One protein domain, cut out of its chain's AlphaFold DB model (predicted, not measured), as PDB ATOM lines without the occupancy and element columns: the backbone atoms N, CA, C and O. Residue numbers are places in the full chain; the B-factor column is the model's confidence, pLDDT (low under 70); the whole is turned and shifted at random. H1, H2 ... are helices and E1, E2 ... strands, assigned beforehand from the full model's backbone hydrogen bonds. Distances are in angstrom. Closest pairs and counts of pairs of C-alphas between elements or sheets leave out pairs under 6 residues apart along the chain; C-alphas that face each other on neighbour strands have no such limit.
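AT A GLANCE: This is residues 8 to 127 of the 222 residues of an uncharacterized protein of Erythrobacter sp (UniProt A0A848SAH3). One helix, H1, slants across one face of a twisted four-stranded sheet, E1 E2 E3 E5, and a second helix, H2, packs on H1 away from that sheet. A small sheet of three short strands, E4 E7 E6, lies by the ends of the two helices, near Ala 97 of H1 and Pro 117 of H2, and two long loops, residues 38 to 51 and 55 to 68, run between the two sheets. The printed part has 120 residues, with the order E1 E2 E3 E4 E5 H1 E6 E7 H2; the larger sheet is antiparallel and the smaller, E4 E7 E6, is mixed. The class is mixed, helices and strands, with under half of the residues in named elements. The whole is compact, with a radius of gyration of the C-alphas of 14.3 A and spans of 39 by 34 by 24 A.

HOW THE PARTS SIT: Begin at E1, residues 8 to 10, which forms a hairpin with E2, residues 24 to 29; look for N 10 and O 26, 3.1 A apart. E3, residues 32 to 37, forms the next hairpin with E2, with N 27 and O 34 at 2.8 A; E1 E2 E3 is a meander, each strand the antiparallel neighbour of the one before. E5, residues 69 to 72, is an edge strand, antiparallel to E3, with N 71 and O 35 at 2.8 A. H1, residues 83 to 98, is on one face of this sheet, giving two layers, helix and sheet, at a height over the sheet of 8.9 A. It lies over E3 and runs slantwise to the strands, at 42 degrees to E3 on the local plane; the closest C-alphas of the two are those of Tyr 34 and Leu 89, 7.1 A apart. H1 and H2, residues 117 to 125, touch, the closest C-alphas being those of Val 94 and Glu 121, 6.1 A apart. They run opposite ways at a shallow tilt of 33 degrees, only just short of steep. In the other sheet, E6, residues 106 to 108, and E7, residues 113 to 115, form a hairpin, with N 106 and O 115 at 2.8 A. E4, residues 52 to 54, is parallel to E7, with N 54 and O 114 at 2.8 A. H1 is on this sheet too, the C-alphas of Ala 97 and Val 106 being its closest to E6 at 7.1 A, while H2 only grazes it with residues 117 to 123. In H1 and H2 every O i to N i+4 pair is within hydrogen-bond range.

IN THESE COORDINATES: Find C-alpha 8 at (77.795, 90.607, 23.464), where E1 begins. E2 and E3 measure 16.2 A and 16.9 A from first to last C-alpha, and E5 10.4 A. H1 starts at C-alpha 83, (95.170, 91.503, 35.707), and is 22.2 A long. H2, 11.8 A long, ends at C-alpha 125, (98.234, 97.274, 22.300).

THE WHOLE: The two C-alphas farthest apart are those of Glu 20 and Gly 126, at 40.3 A. The printed part has no cut. The links E1 to E2, E3 to E4 and E4 to E5 are long. Confidence is under 70 at residues 8 to 22 and 126 to 127; the mean pLDDT of the printed part is 82.5.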
ATOM      1  N   ASN A   8      79.210  90.985  23.468       47.16
ATOM      2  CA  ASN A   8      77.795  90.607  23.464       47.16
ATOM      3  C   ASN A   8      77.003  91.512  24.410       47.16
ATOM      4  O   ASN A   8      77.399  91.702  25.559       47.16
ATOM      5  N   LEU A   9      75.876  92.035  23.925       48.66
ATOM      6  CA  LEU A   9      74.887  92.730  24.746       48.66
ATOM      7  C   LEU A   9      73.932  91.690  25.329       48.66
ATOM      8  O   LEU A   9      73.160  91.079  24.584       48.66
ATOM      9  N   VAL A  10      73.969  91.505  26.644       48.34
ATOM     10  CA  VAL A  10      73.041  90.617  27.351       48.34
ATOM     11  C   VAL A  10      72.025  91.479  28.099       48.34
ATOM     12  O   VAL A  10      72.353  92.501  28.696       48.34
ATOM     13  N   ARG A  11      70.745  91.113  28.001       43.28
ATOM     14  CA  ARG A  11      69.653  91.752  28.743       43.28
ATOM     15  C   ARG A  11      69.153  90.753  29.777       43.28
ATOM     16  O   ARG A  11      68.167  90.077  29.510       43.28
ATOM     17  N   ASP A  12      69.839  90.644  30.907       36.84
ATOM     18  CA  ASP A  12      69.363  89.863  32.052       36.84
ATOM     19  C   ASP A  12      69.485  90.656  33.364       36.84
ATOM     20  O   ASP A  12      70.091  91.722  33.405       36.84
ATOM     21  N   THR A  13      68.775  90.170  34.388       41.41
ATOM     22  CA  THR A  13      68.341  90.812  35.652       41.41
ATOM     23  C   THR A  13      69.241  91.893  36.296       41.41
ATOM     24  O   THR A  13      70.461  91.767  36.293       41.41
ATOM     25  N   PRO A  14      68.641  92.923  36.943       39.69
ATOM     26  CA  PRO A  14      69.352  94.103  37.447       39.69
ATOM     27  C   PRO A  14      70.451  93.795  38.487       39.69
ATOM     28  O   PRO A  14      70.215  93.102  39.473       39.69
ATOM     29  N   SER A  15      71.639  94.367  38.257       40.16
ATOM     30  CA  SER A  15      72.826  94.416  39.123       40.16
ATOM     31  C   SER A  15      72.579  95.353  40.313       40.16
ATOM     32  O   SER A  15      71.988  96.415  40.137       40.16
ATOM     33  N   GLU A  16      73.066  95.009  41.513       43.22
ATOM     34  CA  GLU A  16      72.963  95.812  42.756       43.22
ATOM     35  C   GLU A  16      73.717  97.164  42.716       43.22
ATOM     36  O   GLU A  16      73.732  97.901  43.698       43.22
ATOM     37  N   ILE A  17      74.313  97.543  41.575       43.44
ATOM     38  CA  ILE A  17      74.694  98.944  41.294       43.44
ATOM     39  C   ILE A  17      73.444  99.813  41.055       43.44
ATOM     40  O   ILE A  17      73.503 101.040  41.125       43.44
ATOM     41  N   ALA A  18      72.292  99.191  40.801       40.25
ATOM     42  CA  ALA A  18      71.020  99.872  40.738       40.25
ATOM     43  C   ALA A  18      70.620 100.376  42.138       40.25
ATOM     44  O   ALA A  18      69.970  99.681  42.915       40.25
ATOM     45  N   SER A  19      70.862 101.662  42.409       39.56
ATOM     46  CA  SER A  19      69.711 102.452  42.851       39.56
ATOM     47  C   SER A  19      68.580 102.162  41.857       39.56
ATOM     48  O   SER A  19      68.860 102.046  40.663       39.56
ATOM     49  N   GLU A  20      67.336 101.996  42.310       46.91
ATOM     50  CA  GLU A  20      66.198 101.529  41.486       46.91
ATOM     51  C   GLU A  20      65.981 102.300  40.153       46.91
ATOM     52  O   GLU A  20      65.182 101.885  39.319       46.91
ATOM     53  N   GLU A  21      66.720 103.387  39.911       53.88
ATOM     54  CA  GLU A  21      66.652 104.276  38.751       53.88
ATOM     55  C   GLU A  21      67.804 104.136  37.726       53.88
ATOM     56  O   GLU A  21      67.720 104.724  36.645       53.88
ATOM     57  N   THR A  22      68.878 103.377  37.996       64.38
ATOM     58  CA  THR A  22      70.016 103.297  37.053       64.38
ATOM     59  C   THR A  22      69.824 102.174  36.034       64.38
ATOM     60  O   THR A  22      70.088 101.004  36.309       64.38
ATOM     61  N   LEU A  23      69.391 102.531  34.822       82.31
ATOM     62  CA  LEU A  23      69.385 101.618  33.676       82.31
ATOM     63  C   LEU A  23      70.819 101.368  33.192       82.31
ATOM     64  O   LEU A  23      71.556 102.306  32.877       82.31
ATOM     65  N   TRP A  24      71.190 100.095  33.099       86.81
ATOM     66  CA  TRP A  24      72.492  99.643  32.625       86.81
ATOM     67  C   TRP A  24      72.328  98.472  31.648       86.81
ATOM     68  O   TRP A  24      71.269  97.844  31.572       86.81
ATOM     69  N   VAL A  25      73.368  98.212  30.863       90.44
ATOM     70  CA  VAL A  25      73.442  97.104  29.912       90.44
ATOM     71  C   VAL A  25      74.665  96.260  30.222       90.44
ATOM     72  O   VAL A  25      75.744  96.795  30.471       90.44
ATOM     73  N   GLU A  26      74.492  94.947  30.169       90.94
ATOM     74  CA  GLU A  26      75.576  93.999  30.351       90.94
ATOM     75  C   GLU A  26      76.400  93.870  29.065       90.94
ATOM     76  O   GLU A  26      75.861  93.605  27.985       90.94
ATOM     77  N   LEU A  27      77.713  94.056  29.189       90.88
ATOM     78  CA  LEU A  27      78.696  93.838  28.137       90.88
ATOM     79  C   LEU A  27      79.529  92.610  28.489       90.88
ATOM     80  O   LEU A  27      80.170  92.568  29.538       90.88
ATOM     81  N   GLN A  28      79.586  91.631  27.594       89.62
ATOM     82  CA  GLN A  28      80.405  90.439  27.797       89.62
ATOM     83  C   GLN A  28      81.610  90.425  26.859       89.62
ATOM     84  O   GLN A  28      81.445  90.608  25.654       89.62
ATOM     85  N   ARG A  29      82.801  90.138  27.395       85.31
ATOM     86  CA  ARG A  29      84.035  89.916  26.630       85.31
ATOM     87  C   ARG A  29      84.867  88.807  27.262       85.31
ATOM     88  O   ARG A  29      85.117  88.844  28.462       85.31
ATOM     89  N   ASP A  30      85.339  87.855  26.458       85.00
ATOM     90  CA  ASP A  30      86.233  86.769  26.900       85.00
ATOM     91  C   ASP A  30      85.691  85.977  28.118       85.00
ATOM     92  O   ASP A  30      86.449  85.504  28.962       85.00
ATOM     93  N   GLY A  31      84.361  85.854  28.236       85.81
ATOM     94  CA  GLY A  31      83.691  85.194  29.365       85.81
ATOM     95  C   GLY A  31      83.618  86.021  30.658       85.81
ATOM     96  O   GLY A  31      83.123  85.517  31.662       85.81
ATOM     97  N   LEU A  32      84.087  87.270  30.634       89.75
ATOM     98  CA  LEU A  32      83.952  88.258  31.704       89.75
ATOM     99  C   LEU A  32      82.846  89.256  31.368       89.75
ATOM    100  O   LEU A  32      82.549  89.498  30.195       89.75
ATOM    101  N   THR A  33      82.294  89.871  32.405       91.06
ATOM    102  CA  THR A  33      81.075  90.662  32.286       91.06
ATOM    103  C   THR A  33      81.227  92.026  32.946       91.06
ATOM    104  O   THR A  33      81.678  92.143  34.088       91.06
ATOM    105  N   TYR A  34      80.829  93.057  32.218       92.06
ATOM    106  CA  TYR A  34      81.000  94.456  32.570       92.06
ATOM    107  C   TYR A  34      79.661  95.175  32.469       92.06
ATOM    108  O   TYR A  34      78.852  94.874  31.594       92.06
ATOM    109  N   ASP A  35      79.462  96.165  33.325       91.94
ATOM    110  CA  ASP A  35      78.230  96.942  33.366       91.94
ATOM    111  C   ASP A  35      78.461  98.258  32.613       91.94
ATOM    112  O   ASP A  35      79.458  98.948  32.835       91.94
ATOM    113  N   CYS A  36      77.542  98.613  31.717       92.81
ATOM    114  CA  CYS A  36      77.572  99.847  30.937       92.81
ATOM    115  C   CYS A  36      76.359 100.721  31.265       92.81
ATOM    116  O   CYS A  36      75.224 100.261  31.202       92.81
ATOM    117  N   SER A  37      76.587 101.986  31.607       91.94
ATOM    118  CA  SER A  37      75.558 102.939  32.054       91.94
ATOM    119  C   SER A  37      75.673 104.276  31.320       91.94
ATOM    120  O   SER A  37      76.665 104.532  30.638       91.94
ATOM    121  N   GLY A  38      74.681 105.159  31.472       89.62
ATOM    122  CA  GLY A  38      74.676 106.471  30.809       89.62
ATOM    123  C   GLY A  38      74.162 106.441  29.367       89.62
ATOM    124  O   GLY A  38      74.290 107.425  28.644       89.62
ATOM    125  N   LEU A  39      73.584 105.314  28.939       88.56
ATOM    126  CA  LEU A  39      72.964 105.153  27.627       88.56
ATOM    127  C   LEU A  39      71.467 105.457  27.697       88.56
ATOM    128  O   LEU A  39      70.773 104.948  28.574       88.56
ATOM    129  N   THR A  40      70.943 106.186  26.711       85.69
ATOM    130  CA  THR A  40      69.494 106.352  26.505       85.69
ATOM    131  C   THR A  40      68.811 104.981  26.361       85.69
ATOM    132  O   THR A  40      69.299 104.148  25.593       85.69
ATOM    133  N   PRO A  41      67.665 104.723  27.027       87.25
ATOM    134  CA  PRO A  41      66.807 105.660  27.768       87.25
ATOM    135  C   PRO A  41      67.153 105.851  29.259       87.25
ATOM    136  O   PRO A  41      66.361 106.444  29.985       87.25
ATOM    137  N   GLY A  42      68.294 105.341  29.723       85.50
ATOM    138  CA  GLY A  42      68.789 105.524  31.087       85.50
ATOM    139  C   GLY A  42      69.195 106.954  31.436       85.50
ATOM    140  O   GLY A  42      69.377 107.785  30.540       85.50
ATOM    141  N   PRO A  43      69.341 107.250  32.741       87.19
ATOM    142  CA  PRO A  43      69.852 108.535  33.191       87.19
ATOM    143  C   PRO A  43      71.290 108.735  32.705       87.19
ATOM    144  O   PRO A  43      72.081 107.793  32.626       87.19
ATOM    145  N   ALA A  44      71.630 109.983  32.392       88.31
ATOM    146  CA  ALA A  44      72.987 110.344  32.024       88.31
ATOM    147  C   ALA A  44      73.921 110.274  33.242       88.31
ATOM    148  O   ALA A  44      73.538 110.648  34.353       88.31
ATOM    149  N   ASN A  45      75.165 109.854  33.019       88.81
ATOM    150  CA  ASN A  45      76.177 109.858  34.068       88.81
ATOM    151  C   ASN A  45      76.671 111.278  34.373       88.81
ATOM    152  O   ASN A  45      76.734 112.147  33.493       88.81
ATOM    153  N   ALA A  46      77.057 111.495  35.632       86.38
ATOM    154  CA  ALA A  46      77.696 112.732  36.060       86.38
ATOM    155  C   ALA A  46      79.012 112.961  35.302       86.38
ATOM    156  O   ALA A  46      79.710 112.014  34.935       86.38
ATOM    157  N   MET A  47      79.350 114.233  35.084       85.50
ATOM    158  CA  MET A  47      80.650 114.615  34.534       85.50
ATOM    159  C   MET A  47      81.751 114.125  35.487       85.50
ATOM    160  O   MET A  47      81.689 114.457  36.675       85.50
ATOM    161  N   PRO A  48      82.739 113.350  35.011       87.19
ATOM    162  CA  PRO A  48      83.842 112.929  35.857       87.19
ATOM    163  C   PRO A  48      84.743 114.120  36.212       87.19
ATOM    164  O   PRO A  48      84.994 114.990  35.378       87.19
ATOM    165  N   ASP A  49      85.249 114.148  37.446       88.50
ATOM    166  CA  ASP A  49      86.303 115.084  37.850       88.50
ATOM    167  C   ASP A  49      87.642 114.588  37.294       88.50
ATOM    168  O   ASP A  49      88.183 113.592  37.774       88.50
ATOM    169  N   ILE A  50      88.143 115.239  36.243       90.88
ATOM    170  CA  ILE A  50      89.399 114.885  35.575       90.88
ATOM    171  C   ILE A  50      90.430 115.965  35.852       90.88
ATOM    172  O   ILE A  50      90.241 117.131  35.505       90.88
ATOM    173  N   THR A  51      91.559 115.564  36.426       90.75
ATOM    174  CA  THR A  51      92.656 116.474  36.766       90.75
ATOM    175  C   THR A  51      93.754 116.478  35.719       90.75
ATOM    176  O   THR A  51      94.490 117.461  35.600       90.75
ATOM    177  N   ARG A  52      93.888 115.392  34.949       90.88
ATOM    178  CA  ARG A  52      94.980 115.237  33.992       90.88
ATOM    179  C   ARG A  52      94.555 114.515  32.727       90.88
ATOM    180  O   ARG A  52      93.894 113.482  32.777       90.88
ATOM    181  N   TRP A  53      95.032 115.029  31.597       91.88
ATOM    182  CA  TRP A  53      94.869 114.418  30.284       91.88
ATOM    183  C   TRP A  53      96.206 113.880  29.765       91.88
ATOM    184  O   TRP A  53      97.229 114.564  29.855       91.88
ATOM    185  N   LEU A  54      96.208 112.663  29.224       88.75
ATOM    186  CA  LEU A  54      97.324 112.097  28.471       88.75
ATOM    187  C   LEU A  54      97.010 112.107  26.976       88.75
ATOM    188  O   LEU A  54      95.935 111.690  26.553       88.75
ATOM    189  N   GLY A  55      97.982 112.555  26.184       87.94
ATOM    190  CA  GLY A  55      97.818 112.711  24.744       87.94
ATOM    191  C   GLY A  55      97.044 113.978  24.382       87.94
ATOM    192  O   GLY A  55      97.201 115.015  25.032       87.94
ATOM    193  N   SER A  56      96.252 113.915  23.316       87.12
ATOM    194  CA  SER A  56      95.550 115.084  22.780       87.12
ATOM    195  C   SER A  56      94.305 115.393  23.600       87.12
ATOM    196  O   SER A  56      93.366 114.602  23.625       87.12
ATOM    197  N   GLN A  57      94.284 116.554  24.255       87.75
ATOM    198  CA  GLN A  57      93.088 117.048  24.931       87.75
ATOM    199  C   GLN A  57      92.021 117.440  23.891       87.75
ATOM    200  O   GLN A  57      92.385 118.010  22.858       87.75
ATOM    201  N   PRO A  58      90.727 117.157  24.132       85.94
ATOM    202  CA  PRO A  58      89.660 117.549  23.223       85.94
ATOM    203  C   PRO A  58      89.621 119.063  23.025       85.94
ATOM    204  O   PRO A  58      89.810 119.842  23.964       85.94
ATOM    205  N   GLU A  59      89.344 119.476  21.792       81.44
ATOM    206  CA  GLU A  59      89.074 120.873  21.478       81.44
ATOM    207  C   GLU A  59      87.678 121.256  21.988       81.44
ATOM    208  O   GLU A  59      86.686 120.585  21.705       81.44
ATOM    209  N   GLY A  60      87.588 122.357  22.735       81.50
ATOM    210  CA  GLY A  60      86.323 122.850  23.283       81.50
ATOM    211  C   GLY A  60      85.945 122.244  24.637       81.50
ATOM    212  O   GLY A  60      86.775 121.711  25.372       81.50
ATOM    213  N   SER A  61      84.680 122.417  25.018       80.56
ATOM    214  CA  SER A  61      84.157 121.951  26.306       80.56
ATOM    215  C   SER A  61      83.520 120.573  26.173       80.56
ATOM    216  O   SER A  61      82.763 120.324  25.238       80.56
ATOM    217  N   LEU A  62      83.775 119.706  27.155       84.00
ATOM    218  CA  LEU A  62      83.067 118.434  27.288       84.00
ATOM    219  C   LEU A  62      81.567 118.684  27.479       84.00
ATOM    220  O   LEU A  62      81.168 119.582  28.225       84.00
ATOM    221  N   ILE A  63      80.738 117.877  26.815       83.25
ATOM    222  CA  ILE A  63      79.281 118.014  26.851       83.25
ATOM    223  C   ILE A  63      78.743 117.289  28.096       83.25
ATOM    224  O   ILE A  63      78.919 116.072  28.225       83.25
ATOM    225  N   PRO A  64      78.077 117.988  29.034       82.62
ATOM    226  CA  PRO A  64      77.446 117.341  30.177       82.62
ATOM    227  C   PRO A  64      76.423 116.292  29.738       82.62
ATOM    228  O   PRO A  64      75.616 116.528  28.843       82.62
ATOM    229  N   GLY A  65      76.446 115.135  30.397       80.25
ATOM    230  CA  GLY A  65      75.534 114.028  30.114       80.25
ATOM    231  C   GLY A  65      75.890 113.165  28.896       80.25
ATOM    232  O   GLY A  65      75.172 112.212  28.618       80.25
ATOM    233  N   SER A  66      77.006 113.428  28.212       86.06
ATOM    234  CA  SER A  66      77.511 112.600  27.102       86.06
ATOM    235  C   SER A  66      78.540 111.550  27.552       86.06
ATOM    236  O   SER A  66      79.459 111.220  26.807       86.06
ATOM    237  N   HIS A  67      78.403 111.032  28.778       89.38
ATOM    238  CA  HIS A  67      79.356 110.092  29.379       89.38
ATOM    239  C   HIS A  67      78.763 108.699  29.486       89.38
ATOM    240  O   HIS A  67      77.686 108.507  30.054       89.38
ATOM    241  N   ILE A  68      79.533 107.718  29.026       91.69
ATOM    242  CA  ILE A  68      79.236 106.307  29.226       91.69
ATOM    243  C   ILE A  68      80.111 105.796  30.365       91.69
ATOM    244  O   ILE A  68      81.325 105.991  30.371       91.69
ATOM    245  N   GLY A  69      79.471 105.182  31.354       92.50
ATOM    246  CA  GLY A  69      80.133 104.639  32.532       92.50
ATOM    247  C   GLY A  69      80.363 103.150  32.353       92.50
ATOM    248  O   GLY A  69      79.423 102.430  32.019       92.50
ATOM    249  N   LEU A  70      81.590 102.698  32.603       93.19
ATOM    250  CA  LEU A  70      81.950 101.285  32.609       93.19
ATOM    251  C   LEU A  70      82.280 100.837  34.029       93.19
ATOM    252  O   LEU A  70      83.068 101.475  34.727       93.19
ATOM    253  N   GLY A  71      81.679  99.729  34.438       90.50
ATOM    254  CA  GLY A  71      81.886  99.105  35.733       90.50
ATOM    255  C   GLY A  71      82.101  97.603  35.615       90.50
ATOM    256  O   GLY A  71      81.926  96.995  34.561       90.50
ATOM    257  N   LEU A  72      82.486  96.995  36.730       89.88
ATOM    258  CA  LEU A  72      82.580  95.546  36.854       89.88
ATOM    259  C   LEU A  72      81.230  94.967  37.278       89.88
ATOM    260  O   LEU A  72      80.633  95.459  38.246       89.88
ATOM    261  N   GLY A  73      80.811  93.886  36.617       83.06
ATOM    262  CA  GLY A  73      79.638  93.129  37.034       83.06
ATOM    263  C   GLY A  73      79.810  92.547  38.449       83.06
ATOM    264  O   GLY A  73      80.946  92.319  38.895       83.06
ATOM    265  N   PRO A  74      78.714  92.270  39.184       78.19
ATOM    266  CA  PRO A  74      78.761  91.872  40.598       78.19
ATOM    267  C   PRO A  74      79.688  90.686  40.892       78.19
ATOM    268  O   PRO A  74      80.392  90.666  41.899       78.19
ATOM    269  N   HIS A  75      79.736  89.716  39.981       82.44
ATOM    270  CA  HIS A  75      80.461  88.459  40.150       82.44
ATOM    271  C   HIS A  75      81.979  88.573  39.936       82.44
ATOM    272  O   HIS A  75      82.713  87.726  40.437       82.44
ATOM    273  N   ILE A  76      82.470  89.605  39.237       88.06
ATOM    274  CA  ILE A  76      83.917  89.835  39.060       88.06
ATOM    275  C   ILE A  76      84.459  90.985  39.914       88.06
ATOM    276  O   ILE A  76      85.669  91.193  39.969       88.06
ATOM    277  N   ARG A  77      83.589  91.716  40.621       85.25
ATOM    278  CA  ARG A  77      83.964  92.885  41.430       85.25
ATOM    279  C   ARG A  77      84.999  92.570  42.510       85.25
ATOM    280  O   ARG A  77      85.938  93.337  42.689       85.25
ATOM    281  N   ALA A  78      84.883  91.424  43.179       85.06
ATOM    282  CA  ALA A  78      85.865  90.992  44.179       85.06
ATOM    283  C   ALA A  78      87.279  90.790  43.590       85.06
ATOM    284  O   ALA A  78      88.265  90.838  44.317       85.06
ATOM    285  N   GLY A  79      87.383  90.584  42.273       86.81
ATOM    286  CA  GLY A  79      88.635  90.431  41.541       86.81
ATOM    287  C   GLY A  79      89.066  91.682  40.774       86.81
ATOM    288  O   GLY A  79      89.838  91.552  39.830       86.81
ATOM    289  N   GLN A  80      88.590  92.882  41.125       88.06
ATOM    290  CA  GLN A  80      88.814  94.105  40.336       88.06
ATOM    291  C   GLN A  80      90.284  94.421  40.014       88.06
ATOM    292  O   GLN A  80      90.577  94.996  38.965       88.06
ATOM    293  N   ALA A  81      91.200  94.032  40.906       86.44
ATOM    294  CA  ALA A  81      92.638  94.236  40.766       86.44
ATOM    295  C   ALA A  81      93.346  93.090  40.015       86.44
ATOM    296  O   ALA A  81      94.530  93.195  39.696       86.44
ATOM    297  N   LEU A  82      92.646  91.990  39.705       87.88
ATOM    298  CA  LEU A  82      93.219  90.880  38.950       87.88
ATOM    299  C   LEU A  82      93.492  91.323  37.509       87.88
ATOM    300  O   LEU A  82      92.600  91.795  36.802       87.88
ATOM    301  N   LEU A  83      94.725  91.096  37.045       84.31
ATOM    302  CA  LEU A  83      95.170  91.503  35.707       84.31
ATOM    303  C   LEU A  83      94.227  91.079  34.565       84.31
ATOM    304  O   LEU A  83      94.021  91.898  33.668       84.31
ATOM    305  N   PRO A  84      93.647  89.859  34.540       86.06
ATOM    306  CA  PRO A  84      92.712  89.480  33.481       86.06
ATOM    307  C   PRO A  84      91.450  90.352  33.449       86.06
ATOM    308  O   PRO A  84      91.026  90.755  32.368       86.06
ATOM    309  N   ILE A  85      90.898  90.690  34.620       90.50
ATOM    310  CA  ILE A  85      89.696  91.524  34.755       90.50
ATOM    311  C   ILE A  85      90.002  92.957  34.335       90.50
ATOM    312  O   ILE A  85      89.296  93.520  33.500       90.50
ATOM    313  N   LEU A  86      91.100  93.526  34.834       88.75
ATOM    314  CA  LEU A  86      91.495  94.882  34.466       88.75
ATOM    315  C   LEU A  86      91.774  94.999  32.963       88.75
ATOM    316  O   LEU A  86      91.302  95.926  32.315       88.75
ATOM    317  N   ARG A  87      92.499  94.041  32.374       87.00
ATOM    318  CA  ARG A  87      92.765  94.041  30.927       87.00
ATOM    319  C   ARG A  87      91.485  93.926  30.111       87.00
ATOM    320  O   ARG A  87      91.383  94.580  29.078       87.00
ATOM    321  N   GLY A  88      90.538  93.098  30.541       89.94
ATOM    322  CA  GLY A  88      89.250  92.988  29.869       89.94
ATOM    323  C   GLY A  88      88.460  94.297  29.941       89.94
ATOM    324  O   GLY A  88      88.004  94.761  28.900       89.94
ATOM    325  N   LEU A  89      88.414  94.954  31.106       91.75
ATOM    326  CA  LEU A  89      87.791  96.273  31.269       91.75
ATOM    327  C   LEU A  89      88.420  97.320  30.338       91.75
ATOM    328  O   LEU A  89      87.708  98.030  29.633       91.75
ATOM    329  N   LEU A  90      89.753  97.387  30.294       90.88
ATOM    330  CA  LEU A  90      90.475  98.331  29.438       90.88
ATOM    331  C   LEU A  90      90.234  98.071  27.944       90.88
ATOM    332  O   LEU A  90      90.061  99.016  27.182       90.88
ATOM    333  N   LYS A  91      90.174  96.803  27.525       89.50
ATOM    334  CA  LYS A  91      89.822  96.436  26.144       89.50
ATOM    335  C   LYS A  91      88.390  96.837  25.801       89.50
ATOM    336  O   LYS A  91      88.175  97.421  24.750       89.50
ATOM    337  N   VAL A  92      87.432  96.575  26.692       92.25
ATOM    338  CA  VAL A  92      86.038  97.011  26.507       92.25
ATOM    339  C   VAL A  92      85.962  98.533  26.380       92.25
ATOM    340  O   VAL A  92      85.255  99.029  25.510       92.25
ATOM    341  N   ALA A  93      86.719  99.274  27.193       92.94
ATOM    342  CA  ALA A  93      86.772 100.729  27.112       92.94
ATOM    343  C   ALA A  93      87.330 101.231  25.770       92.94
ATOM    344  O   ALA A  93      86.742 102.134  25.180       92.94
ATOM    345  N   VAL A  94      88.419 100.634  25.268       90.75
ATOM    346  CA  VAL A  94      88.994 100.971  23.951       90.75
ATOM    347  C   VAL A  94      88.020 100.658  22.823       90.75
ATOM    348  O   VAL A  94      87.763 101.520  21.988       90.75
ATOM    349  N   ASP A  95      87.441  99.459  22.817       90.31
ATOM    350  CA  ASP A  95      86.542  99.033  21.747       90.31
ATOM    351  C   ASP A  95      85.265  99.884  21.710       90.31
ATOM    352  O   ASP A  95      84.770 100.260  20.641       90.31
ATOM    353  N   LEU A  96      84.743 100.237  22.888       91.56
ATOM    354  CA  LEU A  96      83.599 101.127  23.005       91.56
ATOM    355  C   LEU A  96      83.952 102.541  22.536       91.56
ATOM    356  O   LEU A  96      83.207 103.106  21.742       91.56
ATOM    357  N   ALA A  97      85.091 103.092  22.967       92.62
ATOM    358  CA  ALA A  97      85.557 104.405  22.526       92.62
ATOM    359  C   ALA A  97      85.750 104.462  21.003       92.62
ATOM    360  O   ALA A  97      85.300 105.411  20.367       92.62
ATOM    361  N   GLY A  98      86.329 103.418  20.403       90.25
ATOM    362  CA  GLY A  98      86.511 103.302  18.953       90.25
ATOM    363  C   GLY A  98      85.209 103.171  18.157       90.25
ATOM    364  O   GLY A  98      85.208 103.371  16.944       90.25
ATOM    365  N   SER A  99      84.088 102.875  18.821       89.81
ATOM    366  CA  SER A  99      82.768 102.787  18.185       89.81
ATOM    367  C   SER A  99      82.056 104.135  18.052       89.81
ATOM    368  O   SER A  99      81.019 104.205  17.388       89.81
ATOM    369  N   PHE A 100      82.589 105.196  18.664       88.69
ATOM    370  CA  PHE A 100      82.051 106.552  18.583       88.69
ATOM    371  C   PHE A 100      83.072 107.480  17.922       88.69
ATOM    372  O   PHE A 100      84.151 107.706  18.464       88.69
ATOM    373  N   GLU A 101      82.711 108.062  16.775       84.69
ATOM    374  CA  GLU A 101      83.590 108.986  16.037       84.69
ATOM    375  C   GLU A 101      83.979 110.216  16.876       84.69
ATOM    376  O   GLU A 101      85.124 110.659  16.823       84.69
ATOM    377  N   ASP A 102      83.060 110.699  17.719       87.06
ATOM    378  CA  ASP A 102      83.234 111.891  18.560       87.06
ATOM    379  C   ASP A 102      83.657 111.565  20.008       87.06
ATOM    380  O   ASP A 102      83.432 112.358  20.928       87.06
ATOM    381  N   CYS A 103      84.241 110.386  20.263       91.56
ATOM    382  CA  CYS A 103      84.729 110.056  21.603       91.56
ATOM    383  C   CYS A 103      85.898 110.973  21.993       91.56
ATOM    384  O   CYS A 103      87.028 110.799  21.535       91.56
ATOM    385  N   ALA A 104      85.628 111.934  22.881       91.38
ATOM    386  CA  ALA A 104      86.631 112.884  23.352       91.38
ATOM    387  C   ALA A 104      87.784 112.198  24.100       91.38
ATOM    388  O   ALA A 104      88.931 112.605  23.948       91.38
ATOM    389  N   GLY A 105      87.495 111.162  24.894       92.94
ATOM    390  CA  GLY A 105      88.496 110.405  25.638       92.94
ATOM    391  C   GLY A 105      87.900 109.390  26.604       92.94
ATOM    392  O   GLY A 105      86.694 109.357  26.849       92.94
ATOM    393  N   VAL A 106      88.777 108.569  27.170       94.25
ATOM    394  CA  VAL A 106      88.454 107.547  28.167       94.25
ATOM    395  C   VAL A 106      89.024 107.972  29.512       94.25
ATOM    396  O   VAL A 106      90.189 108.356  29.606       94.25
ATOM    397  N   CYS A 107      88.200 107.888  30.555       94.38
ATOM    398  CA  CYS A 107      88.531 108.338  31.903       94.38
ATOM    399  C   CYS A 107      88.766 107.151  32.845       94.38
ATOM    400  O   CYS A 107      87.921 106.262  32.951       94.38
ATOM    401  N   TRP A 108      89.875 107.172  33.581       94.88
ATOM    402  CA  TRP A 108      90.137 106.300  34.719       94.88
ATOM    403  C   TRP A 108      89.898 107.072  36.016       94.88
ATOM    404  O   TRP A 108      90.723 107.874  36.453       94.88
ATOM    405  N   LEU A 109      88.735 106.845  36.628       92.38
ATOM    406  CA  LEU A 109      88.278 107.651  37.763       92.38
ATOM    407  C   LEU A 109      89.150 107.492  39.007       92.38
ATOM    408  O   LEU A 109      89.288 108.449  39.757       92.38
ATOM    409  N   ALA A 110      89.763 106.322  39.210       92.69
ATOM    410  CA  ALA A 110      90.567 106.080  40.405       92.69
ATOM    411  C   ALA A 110      91.798 106.998  40.497       92.69
ATOM    412  O   ALA A 110      92.208 107.317  41.604       92.69
ATOM    413  N   SER A 111      92.354 107.448  39.364       94.31
ATOM    414  CA  SER A 111      93.445 108.437  39.323       94.31
ATOM    415  C   SER A 111      93.016 109.805  38.783       94.31
ATOM    416  O   SER A 111      93.862 110.682  38.601       94.31
ATOM    417  N   ARG A 112      91.723 109.981  38.466       94.19
ATOM    418  CA  ARG A 112      91.164 111.158  37.770       94.19
ATOM    419  C   ARG A 112      91.917 111.525  36.485       94.19
ATOM    420  O   ARG A 112      92.011 112.695  36.107       94.19
ATOM    421  N   MET A 113      92.453 110.518  35.801       94.12
ATOM    422  CA  MET A 113      93.168 110.692  34.542       94.12
ATOM    423  C   MET A 113      92.271 110.355  33.360       94.12
ATOM    424  O   MET A 113      91.484 109.414  33.404       94.12
ATOM    425  N   ALA A 114      92.435 111.083  32.265       94.62
ATOM    426  CA  ALA A 114      91.832 110.763  30.982       94.62
ATOM    427  C   ALA A 114      92.905 110.604  29.904       94.62
ATOM    428  O   ALA A 114      94.011 111.130  30.029       94.62
ATOM    429  N   ALA A 115      92.596 109.843  28.864       93.81
ATOM    430  CA  ALA A 115      93.427 109.723  27.673       93.81
ATOM    431  C   ALA A 115      92.558 109.773  26.419       93.81
ATOM    432  O   ALA A 115      91.421 109.292  26.432       93.81
ATOM    433  N   ASP A 116      93.096 110.313  25.326       92.62
ATOM    434  CA  ASP A 116      92.440 110.158  24.031       92.62
ATOM    435  C   ASP A 116      92.435 108.674  23.598       92.62
ATOM    436  O   ASP A 116      93.334 107.914  23.994       92.62
ATOM    437  N   PRO A 117      91.449 108.234  22.790       90.69
ATOM    438  CA  PRO A 117      91.301 106.820  22.454       90.69
ATOM    439  C   PRO A 117      92.541 106.213  21.784       90.69
ATOM    440  O   PRO A 117      92.903 105.082  22.100       90.69
ATOM    441  N   LYS A 118      93.248 106.966  20.924       88.94
ATOM    442  CA  LYS A 118      94.439 106.471  20.207       88.94
ATOM    443  C   LYS A 118      95.627 106.273  21.144       88.94
ATOM    444  O   LYS A 118      96.350 105.280  21.029       88.94
ATOM    445  N   SER A 119      95.839 107.207  22.072       89.44
ATOM    446  CA  SER A 119      96.869 107.079  23.106       89.44
ATOM    447  C   SER A 119      96.585 105.884  24.014       89.44
ATOM    448  O   SER A 119      97.494 105.103  24.301       89.44
ATOM    449  N   LEU A 120      95.326 105.702  24.431       89.00
ATOM    450  CA  LEU A 120      94.928 104.566  25.263       89.00
ATOM    451  C   LEU A 120      95.095 103.226  24.535       89.00
ATOM    452  O   LEU A 120      95.683 102.297  25.090       89.00
ATOM    453  N   GLU A 121      94.637 103.138  23.288       88.44
ATOM    454  CA  GLU A 121      94.817 101.958  22.443       88.44
ATOM    455  C   GLU A 121      96.304 101.614  22.303       88.44
ATOM    456  O   GLU A 121      96.692 100.476  22.549       88.44
ATOM    457  N   SER A 122      97.160 102.601  22.020       86.25
ATOM    458  CA  SER A 122      98.612 102.400  21.907       86.25
ATOM    459  C   SER A 122      99.240 101.886  23.208       86.25
ATOM    460  O   SER A 122     100.102 101.007  23.180       86.25
ATOM    461  N   MET A 123      98.791 102.401  24.358       84.25
ATOM    462  CA  MET A 123      99.242 101.957  25.680       84.25
ATOM    463  C   MET A 123      98.857 100.499  25.977       84.25
ATOM    464  O   MET A 123      99.620  99.786  26.628       84.25
ATOM    465  N   ILE A 124      97.695 100.044  25.503       80.75
ATOM    466  CA  ILE A 124      97.180  98.687  25.745       80.75
ATOM    467  C   ILE A 124      97.689  97.685  24.695       80.75
ATOM    468  O   ILE A 124      97.984  96.536  25.034       80.75
ATOM    469  N   ALA A 125      97.827  98.106  23.434       73.06
ATOM    470  CA  ALA A 125      98.234  97.274  22.300       73.06
ATOM    471  C   ALA A 125      99.701  96.819  22.365       73.06
ATOM    472  O   ALA A 125     100.067  95.830  21.733       73.06
ATOM    473  N   GLY A 126     100.541  97.475  23.176       59.50
ATOM    474  CA  GLY A 126     101.945  97.103  23.394       59.50
ATOM    475  C   GLY A 126     102.181  95.708  24.002       59.50
ATOM    476  O   GLY A 126     103.326  95.339  24.260       59.50
ATOM    477  N   GLY A 127     101.134  94.914  24.245       49.84
ATOM    478  CA  GLY A 127     101.228  93.552  24.750       49.84
ATOM    479  C   GLY A 127     100.398  92.563  23.940       49.84
ATOM    480  O   GLY A 127      99.224  92.799  23.684       49.84
TER     481      GLY A 127